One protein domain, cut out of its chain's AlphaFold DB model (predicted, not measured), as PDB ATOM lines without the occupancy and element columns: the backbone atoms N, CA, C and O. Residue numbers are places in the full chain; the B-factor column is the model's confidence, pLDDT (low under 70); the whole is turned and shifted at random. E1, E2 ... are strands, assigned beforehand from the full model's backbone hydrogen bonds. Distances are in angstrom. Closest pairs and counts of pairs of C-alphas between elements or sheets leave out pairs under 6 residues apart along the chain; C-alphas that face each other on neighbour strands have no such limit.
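Overview. This is residues 5 to 65 of the 374 residues of a protein of Chara braunii (UniProt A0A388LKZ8). The long bent strand E2 is the spine of a loose, elongated ribbon, with E1 beside its first part, E5 beside its later part, and a small hairpin of E3 and E4 beyond its end. The 61 printed residues, with no named helix, are all strand by class, yet 25 are in E1 to E5, under half. Sheet E1 - E2 - E5 is antiparallel; the radius of gyration of the C-alphas is 13.3 A, the spans 36 by 22 by 17 A.

Along the chain. Residues 5 to 22 hold no named element. Find C-alpha 23 at (19.246, 19.096, -10.419); E1 runs to 26. E2, residues 35 to 44, measures 24.1 A and bends by 69 degrees at 40. E3 is 49 to 51, E4 54 to 56; E5, 60 to 64, ends at (19.690, 17.670, -1.855).

Arrangement. Hairpin E1 and E2 has N 24 and O 37 at 2.8 A, E2 and E5 N 43 and O 61 at 2.9 A, hairpin E3 and E4 N 51 and O 54 at 3.0 A, within hydrogen-bond range. E3 and E4 are apart from E1, E2 and E5.

Size, cuts and confidence. The farthest C-alphas, Glu 35 and Asp 52, are 37.6 A apart. The printed part has no cut or long link; no printed residue is under 70.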
ATOM      1  N   HIS A   5      17.568   3.115 -12.249       95.81
ATOM      2  CA  HIS A   5      17.890   3.234 -13.674       95.81
ATOM      3  C   HIS A   5      17.990   4.688 -14.174       95.81
ATOM      4  O   HIS A   5      18.588   4.948 -15.212       95.81
ATOM      5  N   CYS A   6      17.435   5.654 -13.433       96.62
ATOM      6  CA  CYS A   6      17.537   7.080 -13.754       96.62
ATOM      7  C   CYS A   6      18.885   7.702 -13.352       96.62
ATOM      8  O   CYS A   6      19.224   8.789 -13.821       96.62
ATOM      9  N   VAL A   7      19.642   7.055 -12.458       96.69
ATOM     10  CA  VAL A   7      20.864   7.626 -11.865       96.69
ATOM     11  C   VAL A   7      22.132   6.816 -12.125       96.69
ATOM     12  O   VAL A   7      23.225   7.321 -11.876       96.69
ATOM     13  N   ILE A   8      22.016   5.589 -12.622       95.00
ATOM     14  CA  ILE A   8      23.158   4.727 -12.959       95.00
ATOM     15  C   ILE A   8      23.710   4.997 -14.361       95.00
ATOM     16  O   ILE A   8      23.058   5.610 -15.211       95.00
ATOM     17  N   ASP A   9      24.940   4.565 -14.608       91.38
ATOM     18  CA  ASP A   9      25.528   4.571 -15.941       91.38
ATOM     19  C   ASP A   9      24.828   3.539 -16.846       91.38
ATOM     20  O   ASP A   9      24.479   2.445 -16.412       91.38
ATOM     21  N   GLU A  10      24.578   3.905 -18.106       85.19
ATOM     22  CA  GLU A  10      23.902   3.019 -19.074       85.19
ATOM     23  C   GLU A  10      24.834   1.923 -19.611       85.19
ATOM     24  O   GLU A  10      24.367   0.925 -20.153       85.19
ATOM     25  N   THR A  11      26.147   2.108 -19.467       87.81
ATOM     26  CA  THR A  11      27.179   1.155 -19.898       87.81
ATOM     27  C   THR A  11      27.675   0.266 -18.762       87.81
ATOM     28  O   THR A  11      28.170  -0.829 -19.021       87.81
ATOM     29  N   ASP A  12      27.503   0.707 -17.513       89.56
ATOM     30  CA  ASP A  12      27.842  -0.044 -16.308       89.56
ATOM     31  C   ASP A  12      26.829   0.234 -15.186       89.56
ATOM     32  O   ASP A  12      26.925   1.211 -14.440       89.56
ATOM     33  N   TYR A  13      25.863  -0.673 -15.030       87.56
ATOM     34  CA  TYR A  13      24.797  -0.553 -14.033       87.56
ATOM     35  C   TYR A  13      25.281  -0.604 -12.574       87.56
ATOM     36  O   TYR A  13      24.497  -0.313 -11.669       87.56
ATOM     37  N   SER A  14      26.552  -0.945 -12.323       87.31
ATOM     38  CA  SER A  14      27.157  -0.876 -10.987       87.31
ATOM     39  C   SER A  14      27.618   0.538 -10.610       87.31
ATOM     40  O   SER A  14      27.838   0.834  -9.431       87.31
ATOM     41  N   VAL A  15      27.725   1.441 -11.589       93.06
ATOM     42  CA  VAL A  15      28.238   2.798 -11.403       93.06
ATOM     43  C   VAL A  15      27.085   3.789 -11.298       93.06
ATOM     44  O   VAL A  15      26.259   3.931 -12.194       93.06
ATOM     45  N   THR A  16      27.046   4.539 -10.196       95.94
ATOM     46  CA  THR A  16      26.141   5.689 -10.052       95.94
ATOM     47  C   THR A  16      26.769   6.926 -10.695       95.94
ATOM     48  O   THR A  16      27.932   7.244 -10.439       95.94
ATOM     49  N   ARG A  17      26.004   7.656 -11.516       96.81
ATOM     50  CA  ARG A  17      26.461   8.896 -12.158       96.81
ATOM     51  C   ARG A  17      26.773   9.974 -11.103       96.81
ATOM     52  O   ARG A  17      26.102  10.034 -10.070       96.81
ATOM     53  N   PRO A  18      27.731  10.885 -11.360       96.75
ATOM     54  CA  PRO A  18      28.078  11.941 -10.410       96.75
ATOM     55  C   PRO A  18      26.889  12.847 -10.066       96.75
ATOM     56  O   PRO A  18      26.179  13.307 -10.963       96.75
ATOM     57  N   ALA A  19      26.727  13.178  -8.781       97.31
ATOM     58  CA  ALA A  19      25.638  14.024  -8.279       97.31
ATOM     59  C   ALA A  19      25.573  15.408  -8.956       97.31
ATOM     60  O   ALA A  19      24.487  15.929  -9.201       97.31
ATOM     61  N   SER A  20      26.722  15.957  -9.365       97.38
ATOM     62  CA  SER A  20      26.829  17.233 -10.088       97.38
ATOM     63  C   SER A  20      26.120  17.258 -11.448       97.38
ATOM     64  O   SER A  20      25.906  18.337 -11.998       97.38
ATOM     65  N   ARG A  21      25.735  16.098 -12.001       96.81
ATOM     66  CA  ARG A  21      24.947  16.006 -13.242       96.81
ATOM     67  C   ARG A  21      23.444  16.181 -13.021       96.81
ATOM     68  O   ARG A  21      22.705  16.235 -14.001       96.81
ATOM     69  N   PHE A  22      22.990  16.255 -11.771       97.75
ATOM     70  CA  PHE A  22      21.575  16.257 -11.422       97.75
ATOM     71  C   PHE A  22      21.165  17.564 -10.746       97.75
ATOM     72  O   PHE A  22      21.874  18.130  -9.915       97.75
ATOM     73  N   VAL A  23      19.961  18.011 -11.087       97.44
ATOM     74  CA  VAL A  23      19.246  19.096 -10.419       97.44
ATOM     75  C   VAL A  23      17.819  18.626 -10.178       97.44
ATOM     76  O   VAL A  23      17.222  17.986 -11.042       97.44
ATOM     77  N   VAL A  24      17.277  18.932  -9.006       97.44
ATOM     78  CA  VAL A  24      15.885  18.649  -8.658       97.44
ATOM     79  C   VAL A  24      15.095  19.946  -8.768       97.44
ATOM     80  O   VAL A  24      15.510  20.978  -8.242       97.44
ATOM     81  N   LEU A  25      13.968  19.897  -9.475       96.88
ATOM     82  CA  LEU A  25      13.004  20.991  -9.548       96.88
ATOM     83  C   LEU A  25      11.836  20.687  -8.608       96.88
ATOM     84  O   LEU A  25      11.293  19.584  -8.647       96.88
ATOM     85  N   VAL A  26      11.451  21.648  -7.769       96.00
ATOM     86  CA  VAL A  26      10.378  21.480  -6.773       96.00
ATOM     87  C   VAL A  26       9.374  22.634  -6.822       96.00
ATOM     88  O   VAL A  26       9.707  23.755  -7.209       96.00
ATOM     89  N   GLY A  27       8.128  22.362  -6.424       94.81
ATOM     90  CA  GLY A  27       7.107  23.397  -6.231       94.81
ATOM     91  C   GLY A  27       6.387  23.886  -7.491       94.81
ATOM     92  O   GLY A  27       5.831  24.982  -7.478       94.81
ATOM     93  N   SER A  28       6.382  23.117  -8.581       95.12
ATOM     94  CA  SER A  28       5.755  23.519  -9.846       95.12
ATOM     95  C   SER A  28       4.878  22.421 -10.443       95.12
ATOM     96  O   SER A  28       5.230  21.246 -10.404       95.12
ATOM     97  N   HIS A  29       3.763  22.828 -11.055       94.69
ATOM     98  CA  HIS A  29       2.917  21.973 -11.897       94.69
ATOM     99  C   HIS A  29       3.252  22.105 -13.393       94.69
ATOM    100  O   HIS A  29       2.607  21.467 -14.215       94.69
ATOM    101  N   VAL A  30       4.236  22.937 -13.746       96.44
ATOM    102  CA  VAL A  30       4.758  23.118 -15.108       96.44
ATOM    103  C   VAL A  30       6.185  22.584 -15.158       96.44
ATOM    104  O   VAL A  30       6.994  22.905 -14.278       96.44
ATOM    105  N   THR A  31       6.499  21.790 -16.178       92.75
ATOM    106  CA  THR A  31       7.817  21.179 -16.362       92.75
ATOM    107  C   THR A  31       8.913  22.243 -16.461       92.75
ATOM    108  O   THR A  31       8.690  23.353 -16.949       92.75
ATOM    109  N   LEU A  32      10.111  21.928 -15.960       92.19
ATOM    110  CA  LEU A  32      11.289  22.814 -15.959       92.19
ATOM    111  C   LEU A  32      11.106  24.175 -15.246       92.19
ATOM    112  O   LEU A  32      11.968  25.052 -15.356       92.19
ATOM    113  N   ARG A  33      10.022  24.355 -14.484       94.75
ATOM    114  CA  ARG A  33       9.763  25.513 -13.612       94.75
ATOM    115  C   ARG A  33       9.877  25.110 -12.135       94.75
ATOM    116  O   ARG A  33       9.915  23.927 -11.813       94.75
ATOM    117  N   GLY A  34       9.898  26.101 -11.243       94.88
ATOM    118  CA  GLY A  34      10.015  25.905  -9.794       94.88
ATOM    119  C   GLY A  34      11.404  26.227  -9.244       94.88
ATOM    120  O   GLY A  34      12.266  26.749  -9.956       94.88
ATOM    121  N   GLU A  35      11.609  25.935  -7.960       96.31
ATOM    122  CA  GLU A  35      12.913  26.084  -7.311       96.31
ATOM    123  C   GLU A  35      13.869  25.006  -7.832       96.31
ATOM    124  O   GLU A  35      13.510  23.833  -7.922       96.31
ATOM    125  N   ARG A  36      15.095  25.412  -8.177       97.12
ATOM    126  CA  ARG A  36      16.168  24.519  -8.622       97.12
ATOM    127  C   ARG A  36      17.104  24.221  -7.465       97.12
ATOM    128  O   ARG A  36      17.726  25.133  -6.928       97.12
ATOM    129  N   VAL A  37      17.259  22.942  -7.153       97.88
ATOM    130  CA  VAL A  37      18.046  22.470  -6.016       97.88
ATOM    131  C   VAL A  37      19.096  21.484  -6.508       97.88
ATOM    132  O   VAL A  37      18.776  20.499  -7.176       97.88
ATOM    133  N   GLY A  38      20.366  21.752  -6.208       98.25
ATOM    134  CA  GLY A  38      21.459  20.838  -6.545       98.25
ATOM    135  C   GLY A  38      21.381  19.521  -5.768       98.25
ATOM    136  O   GLY A  38      20.734  19.440  -4.722       98.25
ATOM    137  N   VAL A  39      22.075  18.498  -6.260       98.56
ATOM    138  CA  VAL A  39      22.207  17.199  -5.589       98.56
ATOM    139  C   VAL A  39      23.623  17.069  -5.027       98.56
ATOM    140  O   VAL A  39      24.600  17.256  -5.745       98.56
ATOM    141  N   GLU A  40      23.732  16.768  -3.736       98.12
ATOM    142  CA  GLU A  40      25.009  16.556  -3.039       98.12
ATOM    143  C   GLU A  40      25.489  15.114  -3.184       98.12
ATOM    144  O   GLU A  40      26.670  14.860  -3.399       98.12
ATOM    145  N   GLN A  41      24.565  14.162  -3.060       97.62
ATOM    146  CA  GLN A  41      24.890  12.743  -3.005       97.62
ATOM    147  C   GLN A  41      23.760  11.905  -3.594       97.62
ATOM    148  O   GLN A  41      22.584  12.242  -3.456       97.62
ATOM    149  N   ILE A  42      24.128  10.799  -4.237       98.12
ATOM    150  CA  ILE A  42      23.194   9.819  -4.783       98.12
ATOM    151  C   ILE A  42      23.564   8.444  -4.240       98.12
ATOM    152  O   ILE A  42      24.735   8.069  -4.246       98.12
ATOM    153  N   TRP A  43      22.558   7.696  -3.803       97.38
ATOM    154  CA  TRP A  43      22.673   6.277  -3.492       97.38
ATOM    155  C   TRP A  43      21.729   5.504  -4.403       97.38
ATOM    156  O   TRP A  43      20.513   5.638  -4.269       97.38
ATOM    157  N   SER A  44      22.275   4.700  -5.311       96.69
ATOM    158  CA  SER A  44      21.512   3.641  -5.975       96.69
ATOM    159  C   SER A  44      21.479   2.403  -5.079       96.69
ATOM    160  O   SER A  44      22.401   2.188  -4.283       96.69
ATOM    161  N   ASN A  45      20.423   1.596  -5.169       96.50
ATOM    162  CA  ASN A  45      20.391   0.322  -4.465       96.50
ATOM    163  C   ASN A  45      21.570  -0.557  -4.931       96.50
ATOM    164  O   ASN A  45      21.699  -0.797  -6.129       96.50
ATOM    165  N   PRO A  46      22.419  -1.069  -4.021       94.62
ATOM    166  CA  PRO A  46      23.588  -1.866  -4.404       94.62
ATOM    167  C   PRO A  46      23.223  -3.217  -5.031       94.62
ATOM    168  O   PRO A  46      24.057  -3.825  -5.691       94.62
ATOM    169  N   ASN A  47      21.987  -3.681  -4.838       95.00
ATOM    170  CA  ASN A  47      21.463  -4.902  -5.439       95.00
ATOM    171  C   ASN A  47      20.653  -4.612  -6.711       95.00
ATOM    172  O   ASN A  47      19.897  -5.478  -7.145       95.00
ATOM    173  N   PHE A  48      20.733  -3.405  -7.280       95.12
ATOM    174  CA  PHE A  48      20.110  -3.110  -8.566       95.12
ATOM    175  C   PHE A  48      20.741  -3.954  -9.680       95.12
ATOM    176  O   PHE A  48      21.963  -4.006  -9.806       95.12
ATOM    177  N   PHE A  49      19.912  -4.595 -10.506       92.44
ATOM    178  CA  PHE A  49      20.374  -5.292 -11.707       92.44
ATOM    179  C   PHE A  49      19.281  -5.366 -12.776       92.44
ATOM    180  O   PHE A  49      18.081  -5.363 -12.483       92.44
ATOM    181  N   VAL A  50      19.714  -5.478 -14.029       91.31
ATOM    182  CA  VAL A  50      18.847  -5.542 -15.209       91.31
ATOM    183  C   VAL A  50      18.853  -6.959 -15.774       91.31
ATOM    184  O   VAL A  50      19.905  -7.590 -15.861       91.31
ATOM    185  N   THR A  51      17.682  -7.452 -16.164       88.44
ATOM    186  CA  THR A  51      17.527  -8.645 -17.011       88.44
ATOM    187  C   THR A  51      16.853  -8.255 -18.323       88.44
ATOM    188  O   THR A  51      16.374  -7.130 -18.461       88.44
ATOM    189  N   ASP A  52      16.747  -9.190 -19.268       82.50
ATOM    190  CA  ASP A  52      16.114  -8.954 -20.577       82.50
ATOM    191  C   ASP A  52      14.674  -8.410 -20.495       82.50
ATOM    192  O   ASP A  52      14.169  -7.833 -21.458       82.50
ATOM    193  N   SER A  53      13.998  -8.581 -19.355       82.94
ATOM    194  CA  SER A  53      12.591  -8.218 -19.163       82.94
ATOM    195  C   SER A  53      12.279  -7.491 -17.849       82.94
ATOM    196  O   SER A  53      11.101  -7.340 -17.522       82.94
ATOM    197  N   SER A  54      13.281  -7.076 -17.060       88.75
ATOM    198  CA  SER A  54      13.039  -6.450 -15.748       88.75
ATOM    199  C   SER A  54      14.157  -5.531 -15.265       88.75
ATOM    200  O   SER A  54      15.342  -5.777 -15.499       88.75
ATOM    201  N   LEU A  55      13.751  -4.510 -14.508       93.31
ATOM    202  CA  LEU A  55      14.611  -3.693 -13.657       93.31
ATOM    203  C   LEU A  55      14.378  -4.112 -12.199       93.31
ATOM    204  O   LEU A  55      13.318  -3.860 -11.628       93.31
ATOM    205  N   ASN A  56      15.358  -4.777 -11.591       95.06
ATOM    206  CA  ASN A  56      15.221  -5.342 -10.250       95.06
ATOM    207  C   ASN A  56      15.850  -4.415  -9.214       95.06
ATOM    208  O   ASN A  56      16.910  -3.843  -9.454       95.06
ATOM    209  N   ASN A  57      15.214  -4.298  -8.044       96.44
ATOM    210  CA  ASN A  57      15.653  -3.412  -6.957       96.44
ATOM    211  C   ASN A  57      15.846  -1.951  -7.406       96.44
ATOM    212  O   ASN A  57      16.755  -1.257  -6.953       96.44
ATOM    213  N   ASP A  58      14.980  -1.494  -8.312       97.38
ATOM    214  CA  ASP A  58      15.048  -0.201  -8.986       97.38
ATOM    215  C   ASP A  58      14.638   0.962  -8.070       97.38
ATOM    216  O   ASP A  58      13.538   1.512  -8.155       97.38
ATOM    217  N   VAL A  59      15.528   1.325  -7.146       98.12
ATOM    218  CA  VAL A  59      15.342   2.440  -6.215       98.12
ATOM    219  C   VAL A  59      16.641   3.207  -5.990       98.12
ATOM    220  O   VAL A  59      17.720   2.632  -5.857       98.12
ATOM    221  N   ALA A  60      16.519   4.529  -5.901       98.00
ATOM    222  CA  ALA A  60      17.592   5.449  -5.577       98.00
ATOM    223  C   ALA A  60      17.147   6.556  -4.609       98.00
ATOM    224  O   ALA A  60      15.976   6.955  -4.527       98.00
ATOM    225  N   LEU A  61      18.123   7.104  -3.891       98.00
ATOM    226  CA  LEU A  61      17.985   8.265  -3.024       98.00
ATOM    227  C   LEU A  61      18.905   9.381  -3.494       98.00
ATOM    228  O   LEU A  61      20.068   9.149  -3.804       98.00
ATOM    229  N   LEU A  62      18.371  10.599  -3.512       98.12
ATOM    230  CA  LEU A  62      19.102  11.814  -3.844       98.12
ATOM    231  C   LEU A  62      19.092  12.710  -2.604       98.12
ATOM    232  O   LEU A  62      18.021  13.099  -2.129       98.12
ATOM    233  N   LYS A  63      20.276  13.025  -2.073       97.44
ATOM    234  CA  LYS A  63      20.464  14.037  -1.033       97.44
ATOM    235  C   LYS A  63      20.565  15.398  -1.702       97.44
ATOM    236  O   LYS A  63      21.463  15.628  -2.511       97.44
ATOM    237  N   LEU A  64      19.648  16.296  -1.368       97.88
ATOM    238  CA  LEU A  64      19.690  17.670  -1.855       97.88
ATOM    239  C   LEU A  64      20.869  18.417  -1.221       97.88
ATOM    240  O   LEU A  64      21.139  18.239  -0.036       97.88
ATOM    241  N   ALA A  65      21.532  19.271  -2.002       97.81
ATOM    242  CA  ALA A  65      22.656  20.096  -1.549       97.81
ATOM    243  C   ALA A  65      22.257  21.168  -0.534       97.81
ATOM    244  O   ALA A  65      23.086  21.638   0.241       97.81
TER     245      ALA A  65